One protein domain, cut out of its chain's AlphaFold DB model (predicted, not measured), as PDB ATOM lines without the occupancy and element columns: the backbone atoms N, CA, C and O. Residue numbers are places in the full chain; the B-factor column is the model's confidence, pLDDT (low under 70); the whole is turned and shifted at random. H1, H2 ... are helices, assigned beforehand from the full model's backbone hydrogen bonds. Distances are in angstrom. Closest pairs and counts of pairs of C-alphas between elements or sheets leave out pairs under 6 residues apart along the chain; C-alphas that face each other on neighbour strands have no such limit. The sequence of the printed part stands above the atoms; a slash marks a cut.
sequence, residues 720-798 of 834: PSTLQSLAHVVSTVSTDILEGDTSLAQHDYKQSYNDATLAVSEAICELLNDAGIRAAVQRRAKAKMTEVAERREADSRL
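What this domain is: This is residues 720 to 798 of the 834 residues of an uncharacterized protein of Trypanosoma vivax (strain Y486) (UniProt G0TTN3). Two helices, H1 and H2, pack on each other steeply crossed, and the longest helix, H3, sticks out as a bare arm, making a wide L with H2. The printed part has 79 residues with three named helices, H1, H2, H3 in chain order, and no named strand: all helix. It is extended, with a radius of gyration of the C-alphas of 18.5 A and spans of 61 by 29 by 20 A.

How they stand to each other: H1, residues 720 to 740, touches H2, residues 749 to 767, with residues 730 to 738 alone; the closest C-alphas, of Ser 734 and Thr 757, are 5.3 A apart. They run opposite ways at a steep tilt of 62 degrees. H3, residues 771 to 797, is close to H2 but not clearly touching, the closest C-alphas, of Leu 767 and Ile 773, being 6.9 A apart. Their lines are about perpendicular, at 81 degrees. H1 and H3 are apart. Every O i to N i+4 pair is within hydrogen-bond range in H2 and H3, and 16 of 17 in H1.

Where its parts are: H1 begins at C-alpha 720 (53.199, -1.287, 79.949) and measures 30.3 A, H2 26.1 A. H3 measures 38.6 A, to C-alpha 797 (54.569, -14.114, 108.540).

The domain as a whole: The farthest C-alphas, of Gln 746 and Arg 797, are 61.5 A apart. The printed part has no cut and no long link. Residues 744 to 745 are under pLDDT 70.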
ATOM      1  N   PRO A 720      52.948  -1.108  81.384       82.75
ATOM      2  CA  PRO A 720      53.199  -1.287  79.949       82.75
ATOM      3  C   PRO A 720      53.181  -2.742  79.456       82.75
ATOM      4  O   PRO A 720      52.798  -2.976  78.308       82.75
ATOM      5  N   SER A 721      53.558  -3.720  80.288       81.44
ATOM      6  CA  SER A 721      53.473  -5.142  79.932       81.44
ATOM      7  C   SER A 721      52.026  -5.646  79.889       81.44
ATOM      8  O   SER A 721      51.698  -6.457  79.024       81.44
ATOM      9  N   THR A 722      51.119  -5.118  80.720       84.25
ATOM     10  CA  THR A 722      49.684  -5.445  80.629       84.25
ATOM     11  C   THR A 722      49.016  -4.828  79.396       84.25
ATOM     12  O   THR A 722      48.205  -5.500  78.758       84.25
ATOM     13  N   LEU A 723      49.420  -3.626  78.955       87.12
ATOM     14  CA  LEU A 723      49.032  -3.108  77.628       87.12
ATOM     15  C   LEU A 723      49.588  -3.971  76.483       87.12
ATOM     16  O   LEU A 723      48.884  -4.224  75.505       87.12
ATOM     17  N   GLN A 724      50.824  -4.462  76.602       85.50
ATOM     18  CA  GLN A 724      51.417  -5.379  75.624       85.50
ATOM     19  C   GLN A 724      50.711  -6.749  75.605       85.50
ATOM     20  O   GLN A 724      50.514  -7.319  74.534       85.50
ATOM     21  N   SER A 725      50.284  -7.257  76.764       88.00
ATOM     22  CA  SER A 725      49.499  -8.490  76.893       88.00
ATOM     23  C   SER A 725      48.130  -8.349  76.223       88.00
ATOM     24  O   SER A 725      47.769  -9.184  75.395       88.00
ATOM     25  N   LEU A 726      47.415  -7.245  76.472       90.12
ATOM     26  CA  LEU A 726      46.151  -6.952  75.792       90.12
ATOM     27  C   LEU A 726      46.341  -6.822  74.271       90.12
ATOM     28  O   LEU A 726      45.552  -7.378  73.510       90.12
ATOM     29  N   ALA A 727      47.413  -6.163  73.817       90.12
ATOM     30  CA  ALA A 727      47.741  -6.059  72.393       90.12
ATOM     31  C   ALA A 727      48.006  -7.432  71.754       90.12
ATOM     32  O   ALA A 727      47.548  -7.688  70.642       90.12
ATOM     33  N   HIS A 728      48.699  -8.328  72.465       90.44
ATOM     34  CA  HIS A 728      48.937  -9.701  72.024       90.44
ATOM     35  C   HIS A 728      47.631 -10.498  71.917       90.44
ATOM     36  O   HIS A 728      47.416 -11.163  70.905       90.44
ATOM     37  N   VAL A 729      46.745 -10.427  72.920       91.62
ATOM     38  CA  VAL A 729      45.438 -11.113  72.888       91.62
ATOM     39  C   VAL A 729      44.587 -10.599  71.725       91.62
ATOM     40  O   VAL A 729      44.119 -11.405  70.926       91.62
ATOM     41  N   VAL A 730      44.466  -9.276  71.560       92.69
ATOM     42  CA  VAL A 730      43.750  -8.666  70.424       92.69
ATOM     43  C   VAL A 730      44.352  -9.109  69.090       92.69
ATOM     44  O   VAL A 730      43.611  -9.523  68.203       92.69
ATOM     45  N   SER A 731      45.681  -9.077  68.946       91.94
ATOM     46  CA  SER A 731      46.368  -9.489  67.714       91.94
ATOM     47  C   SER A 731      46.148 -10.972  67.397       91.94
ATOM     48  O   SER A 731      45.885 -11.293  66.243       91.94
ATOM     49  N   THR A 732      46.169 -11.847  68.410       93.56
ATOM     50  CA  THR A 732      45.939 -13.297  68.253       93.56
ATOM     51  C   THR A 732      44.498 -13.585  67.830       93.56
ATOM     52  O   THR A 732      44.276 -14.241  66.822       93.56
ATOM     53  N   VAL A 733      43.503 -13.018  68.522       93.62
ATOM     54  CA  VAL A 733      42.088 -13.194  68.142       93.62
ATOM     55  C   VAL A 733      41.816 -12.618  66.743       93.62
ATOM     56  O   VAL A 733      41.042 -13.188  65.979       93.62
ATOM     57  N   SER A 734      42.497 -11.530  66.364       92.06
ATOM     58  CA  SER A 734      42.382 -10.944  65.020       92.06
ATOM     59  C   SER A 734      43.006 -11.823  63.930       92.06
ATOM     60  O   SER A 734      42.451 -11.888  62.837       92.06
ATOM     61  N   THR A 735      44.118 -12.526  64.198       91.19
ATOM     62  CA  THR A 735      44.640 -13.540  63.265       91.19
ATOM     63  C   THR A 735      43.735 -14.765  63.198       91.19
ATOM     64  O   THR A 735      43.427 -15.210  62.098       91.19
ATOM     65  N   ASP A 736      43.235 -15.258  64.334       93.44
ATOM     66  CA  ASP A 736      42.399 -16.465  64.397       93.44
ATOM     67  C   ASP A 736      41.088 -16.300  63.596       93.44
ATOM     68  O   ASP A 736      40.646 -17.231  62.921       93.44
ATOM     69  N   ILE A 737      40.493 -15.097  63.601       92.81
ATOM     70  CA  ILE A 737      39.319 -14.754  62.776       92.81
ATOM     71  C   ILE A 737      39.642 -14.839  61.273       92.81
ATOM     72  O   ILE A 737      38.875 -15.425  60.510       92.81
ATOM     73  N   LEU A 738      40.786 -14.296  60.839       91.12
ATOM     74  CA  LEU A 738      41.203 -14.309  59.428       91.12
ATOM     75  C   LEU A 738      41.650 -15.696  58.948       91.12
ATOM     76  O   LEU A 738      41.443 -16.036  57.784       91.12
ATOM     77  N   GLU A 739      42.261 -16.495  59.825       90.06
ATOM     78  CA  GLU A 739      42.606 -17.891  59.535       90.06
ATOM     79  C   GLU A 739      41.356 -18.781  59.446       90.06
ATOM     80  O   GLU A 739      41.352 -19.750  58.683       90.06
ATOM     81  N   GLY A 740      40.276 -18.437  60.159       90.38
ATOM     82  CA  GLY A 740      38.954 -19.038  59.979       90.38
ATOM     83  C   GLY A 740      38.336 -18.689  58.620       90.38
ATOM     84  O   GLY A 740      38.035 -19.581  57.820       90.38
ATOM     85  N   ASP A 741      38.204 -17.394  58.320       87.06
ATOM     86  CA  ASP A 741      37.630 -16.892  57.064       87.06
ATOM     87  C   ASP A 741      38.639 -16.912  55.896       87.06
ATOM     88  O   ASP A 741      38.910 -15.911  55.231       87.06
ATOM     89  N   THR A 742      39.147 -18.106  55.565       78.88
ATOM     90  CA  THR A 742      40.052 -18.349  54.416       78.88
ATOM     91  C   THR A 742      39.527 -17.854  53.057       78.88
ATOM     92  O   THR A 742      40.301 -17.707  52.112       78.88
ATOM     93  N   SER A 743      38.227 -17.567  52.939       75.56
ATOM     94  CA  SER A 743      37.598 -16.933  51.775       75.56
ATOM     95  C   SER A 743      37.935 -15.441  51.634       75.56
ATOM     96  O   SER A 743      37.997 -14.941  50.511       75.56
ATOM     97  N   LEU A 744      38.202 -14.733  52.739       65.88
ATOM     98  CA  LEU A 744      38.609 -13.324  52.748       65.88
ATOM     99  C   LEU A 744      40.084 -13.132  52.367       65.88
ATOM    100  O   LEU A 744      40.465 -12.038  51.955       65.88
ATOM    101  N   ALA A 745      40.899 -14.191  52.402       61.03
ATOM    102  CA  ALA A 745      42.322 -14.161  52.043       61.03
ATOM    103  C   ALA A 745      42.614 -13.877  50.546       61.03
ATOM    104  O   ALA A 745      43.773 -13.891  50.137       61.03
ATOM    105  N   GLN A 746      41.589 -13.623  49.719       74.19
ATOM    106  CA  GLN A 746      41.727 -13.076  48.357       74.19
ATOM    107  C   GLN A 746      41.605 -11.540  48.285       74.19
ATOM    108  O   GLN A 746      41.748 -10.966  47.205       74.19
ATOM    109  N   HIS A 747      41.320 -10.873  49.401       73.06
ATOM    110  CA  HIS A 747      41.283  -9.415  49.510       73.06
ATOM    111  C   HIS A 747      42.491  -8.890  50.293       73.06
ATOM    112  O   HIS A 747      43.252  -9.673  50.861       73.06
ATOM    113  N   ASP A 748      42.689  -7.567  50.286       87.19
ATOM    114  CA  ASP A 748      43.854  -6.897  50.875       87.19
ATOM    115  C   ASP A 748      44.020  -7.254  52.363       87.19
ATOM    116  O   ASP A 748      43.465  -6.589  53.241       87.19
ATOM    117  N   TYR A 749      44.827  -8.280  52.664       86.62
ATOM    118  CA  TYR A 749      44.989  -8.856  54.009       86.62
ATOM    119  C   TYR A 749      45.322  -7.794  55.069       86.62
ATOM    120  O   TYR A 749      44.847  -7.847  56.200       86.62
ATOM    121  N   LYS A 750      46.089  -6.772  54.676       86.56
ATOM    122  CA  LYS A 750      46.451  -5.603  55.490       86.56
ATOM    123  C   LYS A 750      45.238  -4.761  55.902       86.56
ATOM    124  O   LYS A 750      45.222  -4.243  57.014       86.56
ATOM    125  N   GLN A 751      44.234  -4.614  55.035       87.06
ATOM    126  CA  GLN A 751      42.974  -3.962  55.390       87.06
ATOM    127  C   GLN A 751      42.101  -4.905  56.225       87.06
ATOM    128  O   GLN A 751      41.685  -4.507  57.309       87.06
ATOM    129  N   SER A 752      41.914  -6.159  55.799       89.62
ATOM    130  CA  SER A 752      41.135  -7.154  56.556       89.62
ATOM    131  C   SER A 752      41.638  -7.330  57.994       89.62
ATOM    132  O   SER A 752      40.833  -7.440  58.912       89.62
ATOM    133  N   TYR A 753      42.955  -7.276  58.219       90.25
ATOM    134  CA  TYR A 753      43.557  -7.312  59.553       90.25
ATOM    135  C   TYR A 753      43.296  -6.052  60.384       90.25
ATOM    136  O   TYR A 753      43.049  -6.165  61.585       90.25
ATOM    137  N   ASN A 754      43.301  -4.861  59.779       92.19
ATOM    138  CA  ASN A 754      42.916  -3.638  60.489       92.19
ATOM    139  C   ASN A 754      41.426  -3.659  60.863       92.19
ATOM    140  O   ASN A 754      41.085  -3.325  61.994       92.19
ATOM    141  N   ASP A 755      40.564  -4.100  59.945       93.31
ATOM    142  CA  ASP A 755      39.117  -4.184  60.153       93.31
ATOM    143  C   ASP A 755      38.773  -5.252  61.218       93.31
ATOM    144  O   ASP A 755      37.973  -4.988  62.116       93.31
ATOM    145  N   ALA A 756      39.453  -6.408  61.209       91.81
ATOM    146  CA  ALA A 756      39.351  -7.428  62.259       91.81
ATOM    147  C   ALA A 756      39.874  -6.924  63.619       91.81
ATOM    148  O   ALA A 756      39.191  -7.078  64.630       91.81
ATOM    149  N   THR A 757      41.035  -6.258  63.650       92.00
ATOM    150  CA  THR A 757      41.599  -5.660  64.878       92.00
ATOM    151  C   THR A 757      40.655  -4.616  65.475       92.00
ATOM    152  O   THR A 757      40.456  -4.582  66.692       92.00
ATOM    153  N   LEU A 758      40.034  -3.790  64.627       94.69
ATOM    154  CA  LEU A 758      39.031  -2.811  65.037       94.69
ATOM    155  C   LEU A 758      37.804  -3.517  65.624       94.69
ATOM    156  O   LEU A 758      37.457  -3.226  66.767       94.69
ATOM    157  N   ALA A 759      37.220  -4.487  64.914       94.44
ATOM    158  CA  ALA A 759      36.047  -5.233  65.371       94.44
ATOM    159  C   ALA A 759      36.292  -5.983  66.696       94.44
ATOM    160  O   ALA A 759      35.454  -5.930  67.593       94.44
ATOM    161  N   VAL A 760      37.460  -6.612  66.870       94.62
ATOM    162  CA  VAL A 760      37.861  -7.249  68.139       94.62
ATOM    163  C   VAL A 760      37.989  -6.210  69.258       94.62
ATOM    164  O   VAL A 760      37.508  -6.440  70.368       94.62
ATOM    165  N   SER A 761      38.591  -5.047  68.986       93.19
ATOM    166  CA  SER A 761      38.722  -3.978  69.986       93.19
ATOM    167  C   SER A 761      37.373  -3.366  70.388       93.19
ATOM    168  O   SER A 761      37.152  -3.098  71.570       93.19
ATOM    169  N   GLU A 762      36.449  -3.204  69.435       96.50
ATOM    170  CA  GLU A 762      35.092  -2.705  69.664       96.50
ATOM    171  C   GLU A 762      34.263  -3.729  70.447       96.50
ATOM    172  O   GLU A 762      33.708  -3.378  71.487       96.50
ATOM    173  N   ALA A 763      34.300  -5.011  70.066       95.06
ATOM    174  CA  ALA A 763      33.651  -6.094  70.804       95.06
ATOM    175  C   ALA A 763      34.160  -6.210  72.253       95.06
ATOM    176  O   ALA A 763      33.363  -6.390  73.170       95.06
ATOM    177  N   ILE A 764      35.467  -6.037  72.504       93.50
ATOM    178  CA  ILE A 764      36.017  -5.979  73.872       93.50
ATOM    179  C   ILE A 764      35.480  -4.753  74.630       93.50
ATOM    180  O   ILE A 764      35.170  -4.852  75.819       93.50
ATOM    181  N   CYS A 765      35.322  -3.607  73.965       91.75
ATOM    182  CA  CYS A 765      34.724  -2.420  74.577       91.75
ATOM    183  C   CYS A 765      33.226  -2.602  74.868       91.75
ATOM    184  O   CYS A 765      32.763  -2.133  75.906       91.75
ATOM    185  N   GLU A 766      32.465  -3.293  74.018       94.62
ATOM    186  CA  GLU A 766      31.068  -3.664  74.283       94.62
ATOM    187  C   GLU A 766      30.960  -4.660  75.449       94.62
ATOM    188  O   GLU A 766      30.179  -4.444  76.377       94.62
ATOM    189  N   LEU A 767      31.817  -5.685  75.474       93.38
ATOM    190  CA  LEU A 767      31.905  -6.688  76.539       93.38
ATOM    191  C   LEU A 767      32.215  -6.047  77.905       93.38
ATOM    192  O   LEU A 767      31.589  -6.366  78.916       93.38
ATOM    193  N   LEU A 768      33.141  -5.081  77.939       89.94
ATOM    194  CA  LEU A 768      33.450  -4.271  79.125       89.94
ATOM    195  C   LEU A 768      32.386  -3.194  79.420       89.94
ATOM    196  O   LEU A 768      32.395  -2.601  80.505       89.94
ATOM    197  N   ASN A 769      31.453  -2.953  78.497       93.19
ATOM    198  CA  ASN A 769      30.290  -2.097  78.706       93.19
ATOM    199  C   ASN A 769      29.045  -2.838  79.222       93.19
ATOM    200  O   ASN A 769      28.121  -2.178  79.712       93.19
ATOM    201  N   ASP A 770      29.039  -4.172  79.227       97.62
ATOM    202  CA  ASP A 770      28.005  -4.972  79.886       97.62
ATOM    203  C   ASP A 770      28.078  -4.842  81.426       97.62
ATOM    204  O   ASP A 770      29.141  -4.838  82.057       97.62
ATOM    205  N   ALA A 771      26.919  -4.689  82.074       94.88
ATOM    206  CA  ALA A 771      26.838  -4.500  83.523       94.88
ATOM    207  C   ALA A 771      27.100  -5.788  84.328       94.88
ATOM    208  O   ALA A 771      27.717  -5.721  85.393       94.88
ATOM    209  N   GLY A 772      26.667  -6.945  83.824       96.69
ATOM    210  CA  GLY A 772      26.924  -8.254  84.413       96.69
ATOM    211  C   GLY A 772      28.394  -8.654  84.299       96.69
ATOM    212  O   GLY A 772      28.972  -9.111  85.287       96.69
ATOM    213  N   ILE A 773      29.026  -8.397  83.151       93.81
ATOM    214  CA  ILE A 773      30.452  -8.679  82.931       93.81
ATOM    215  C   ILE A 773      31.318  -7.759  83.792       93.81
ATOM    216  O   ILE A 773      32.159  -8.265  84.536       93.81
ATOM    217  N   ARG A 774      31.051  -6.443  83.845       93.81
ATOM    218  CA  ARG A 774      31.718  -5.559  84.825       93.81
ATOM    219  C   ARG A 774      31.545  -6.047  86.263       93.81
ATOM    220  O   ARG A 774      32.511  -6.033  87.023       93.81
ATOM    221  N   ALA A 775      30.356  -6.510  86.652       94.12
ATOM    222  CA  ALA A 775      30.115  -7.042  87.994       94.12
ATOM    223  C   ALA A 775      30.802  -8.400  88.248       94.12
ATOM    224  O   ALA A 775      31.140  -8.716  89.391       94.12
ATOM    225  N   ALA A 776      31.028  -9.227  87.224       93.81
ATOM    226  CA  ALA A 776      31.838 -10.442  87.315       93.81
ATOM    227  C   ALA A 776      33.329 -10.103  87.462       93.81
ATOM    228  O   ALA A 776      33.960 -10.533  88.428       93.81
ATOM    229  N   VAL A 777      33.852  -9.246  86.582       92.81
ATOM    230  CA  VAL A 777      35.231  -8.741  86.591       92.81
ATOM    231  C   VAL A 777      35.568  -8.070  87.928       92.81
ATOM    232  O   VAL A 777      36.545  -8.449  88.570       92.81
ATOM    233  N   GLN A 778      34.723  -7.162  88.429       94.44
ATOM    234  CA  GLN A 778      34.922  -6.519  89.735       94.44
ATOM    235  C   GLN A 778      34.914  -7.515  90.905       94.44
ATOM    236  O   GLN A 778      35.663  -7.325  91.862       94.44
ATOM    237  N   ARG A 779      34.092  -8.576  90.862       95.94
ATOM    238  CA  ARG A 779      34.094  -9.626  91.901       95.94
ATOM    239  C   ARG A 779      35.367 -10.469  91.844       95.94
ATOM    240  O   ARG A 779      36.003 -10.653  92.879       95.94
ATOM    241  N   ARG A 780      35.755 -10.944  90.657       92.38
ATOM    242  CA  ARG A 780      36.940 -11.798  90.458       92.38
ATOM    243  C   ARG A 780      38.227 -11.034  90.788       92.38
ATOM    244  O   ARG A 780      39.088 -11.568  91.481       92.38
ATOM    245  N   ALA A 781      38.308  -9.756  90.411       93.44
ATOM    246  CA  ALA A 781      39.416  -8.882  90.783       93.44
ATOM    247  C   ALA A 781      39.451  -8.592  92.296       93.44
ATOM    248  O   ALA A 781      40.513  -8.712  92.895       93.44
ATOM    249  N   LYS A 782      38.316  -8.325  92.965       96.50
ATOM    250  CA  LYS A 782      38.282  -8.218  94.442       96.50
ATOM    251  C   LYS A 782      38.754  -9.502  95.137       96.50
ATOM    252  O   LYS A 782      39.529  -9.411  96.083       96.50
ATOM    253  N   ALA A 783      38.347 -10.677  94.650       95.31
ATOM    254  CA  ALA A 783      38.787 -11.967  95.191       95.31
ATOM    255  C   ALA A 783      40.301 -12.198  95.009       95.31
ATOM    256  O   ALA A 783      40.980 -12.681  95.914       95.31
ATOM    257  N   LYS A 784      40.862 -11.781  93.869       94.12
ATOM    258  CA  LYS A 784      42.312 -11.788  93.653       94.12
ATOM    259  C   LYS A 784      43.040 -10.712  94.477       94.12
ATOM    260  O   LYS A 784      44.183 -10.942  94.865       94.12
ATOM    261  N   MET A 785      42.416  -9.573  94.803       92.56
ATOM    262  CA  MET A 785      43.020  -8.566  95.693       92.56
ATOM    263  C   MET A 785      43.195  -9.133  97.098       92.56
ATOM    264  O   MET A 785      44.260  -8.957  97.687       92.56
ATOM    265  N   THR A 786      42.183  -9.845  97.609       95.31
ATOM    266  CA  THR A 786      42.303 -10.594  98.864       95.31
ATOM    267  C   THR A 786      43.355 -11.694  98.751       95.31
ATOM    268  O   THR A 786      44.214 -11.758  99.617       95.31
ATOM    269  N   GLU A 787      43.420 -12.449  97.647       93.88
ATOM    270  CA  GLU A 787      44.473 -13.460  97.439       93.88
ATOM    271  C   GLU A 787      45.895 -12.858  97.471       93.88
ATOM    272  O   GLU A 787      46.800 -13.417  98.084       93.88
ATOM    273  N   VAL A 788      46.128 -11.694  96.851       90.81
ATOM    274  CA  VAL A 788      47.448 -11.031  96.881       90.81
ATOM    275  C   VAL A 788      47.731 -10.365  98.234       90.81
ATOM    276  O   VAL A 788      48.892 -10.294  98.639       90.81
ATOM    277  N   ALA A 789      46.711  -9.914  98.966       92.00
ATOM    278  CA  ALA A 789      46.867  -9.474 100.353       92.00
ATOM    279  C   ALA A 789      47.235 -10.652 101.275       92.00
ATOM    280  O   ALA A 789      48.195 -10.551 102.033       92.00
ATOM    281  N   GLU A 790      46.560 -11.793 101.140       92.50
ATOM    282  CA  GLU A 790      46.847 -13.037 101.863       92.50
ATOM    283  C   GLU A 790      48.241 -13.582 101.538       92.50
ATOM    284  O   GLU A 790      48.973 -13.946 102.455       92.50
ATOM    285  N   ARG A 791      48.667 -13.558 100.265       88.50
ATOM    286  CA  ARG A 791      50.054 -13.875  99.873       88.50
ATOM    287  C   ARG A 791      51.052 -12.935 100.561       88.50
ATOM    288  O   ARG A 791      52.015 -13.414 101.148       88.50
ATOM    289  N   ARG A 792      50.796 -11.619 100.585       87.38
ATOM    290  CA  ARG A 792      51.638 -10.636 101.301       87.38
ATOM    291  C   ARG A 792      51.651 -10.840 102.817       87.38
ATOM    292  O   ARG A 792      52.664 -10.547 103.449       87.38
ATOM    293  N   GLU A 793      50.567 -11.336 103.407       87.81
ATOM    294  CA  GLU A 793      50.526 -11.724 104.819       87.81
ATOM    295  C   GLU A 793      51.248 -13.045 105.096       87.81
ATOM    296  O   GLU A 793      51.952 -13.148 106.096       87.81
ATOM    297  N   ALA A 794      51.136 -14.046 104.224       85.12
ATOM    298  CA  ALA A 794      51.929 -15.269 104.319       85.12
ATOM    299  C   ALA A 794      53.428 -14.940 104.208       85.12
ATOM    300  O   ALA A 794      54.220 -15.348 105.058       85.12
ATOM    301  N   ASP A 795      53.795 -14.095 103.241       81.75
ATOM    302  CA  ASP A 795      55.144 -13.565 103.089       81.75
ATOM    303  C   ASP A 795      55.582 -12.744 104.306       81.75
ATOM    304  O   ASP A 795      56.738 -12.840 104.702       81.75
ATOM    305  N   SER A 796      54.733 -11.921 104.929       81.81
ATOM    306  CA  SER A 796      55.141 -11.146 106.116       81.81
ATOM    307  C   SER A 796      55.258 -12.005 107.383       81.81
ATOM    308  O   SER A 796      56.083 -11.701 108.244       81.81
ATOM    309  N   ARG A 797      54.497 -13.106 107.468       77.81
ATOM    310  CA  ARG A 797      54.569 -14.114 108.540       77.81
ATOM    311  C   ARG A 797      55.764 -15.060 108.397       77.81
ATOM    312  O   ARG A 797      56.231 -15.575 109.412       77.81
ATOM    313  N   LEU A 798      56.283 -15.278 107.184       80.62
ATOM    314  CA  LEU A 798      57.566 -15.954 106.984       80.62
ATOM    315  C   LEU A 798      58.678 -15.137 107.651       80.62
ATOM    316  O   LEU A 798      59.060 -14.060 107.184       80.62
TER     317      LEU A 798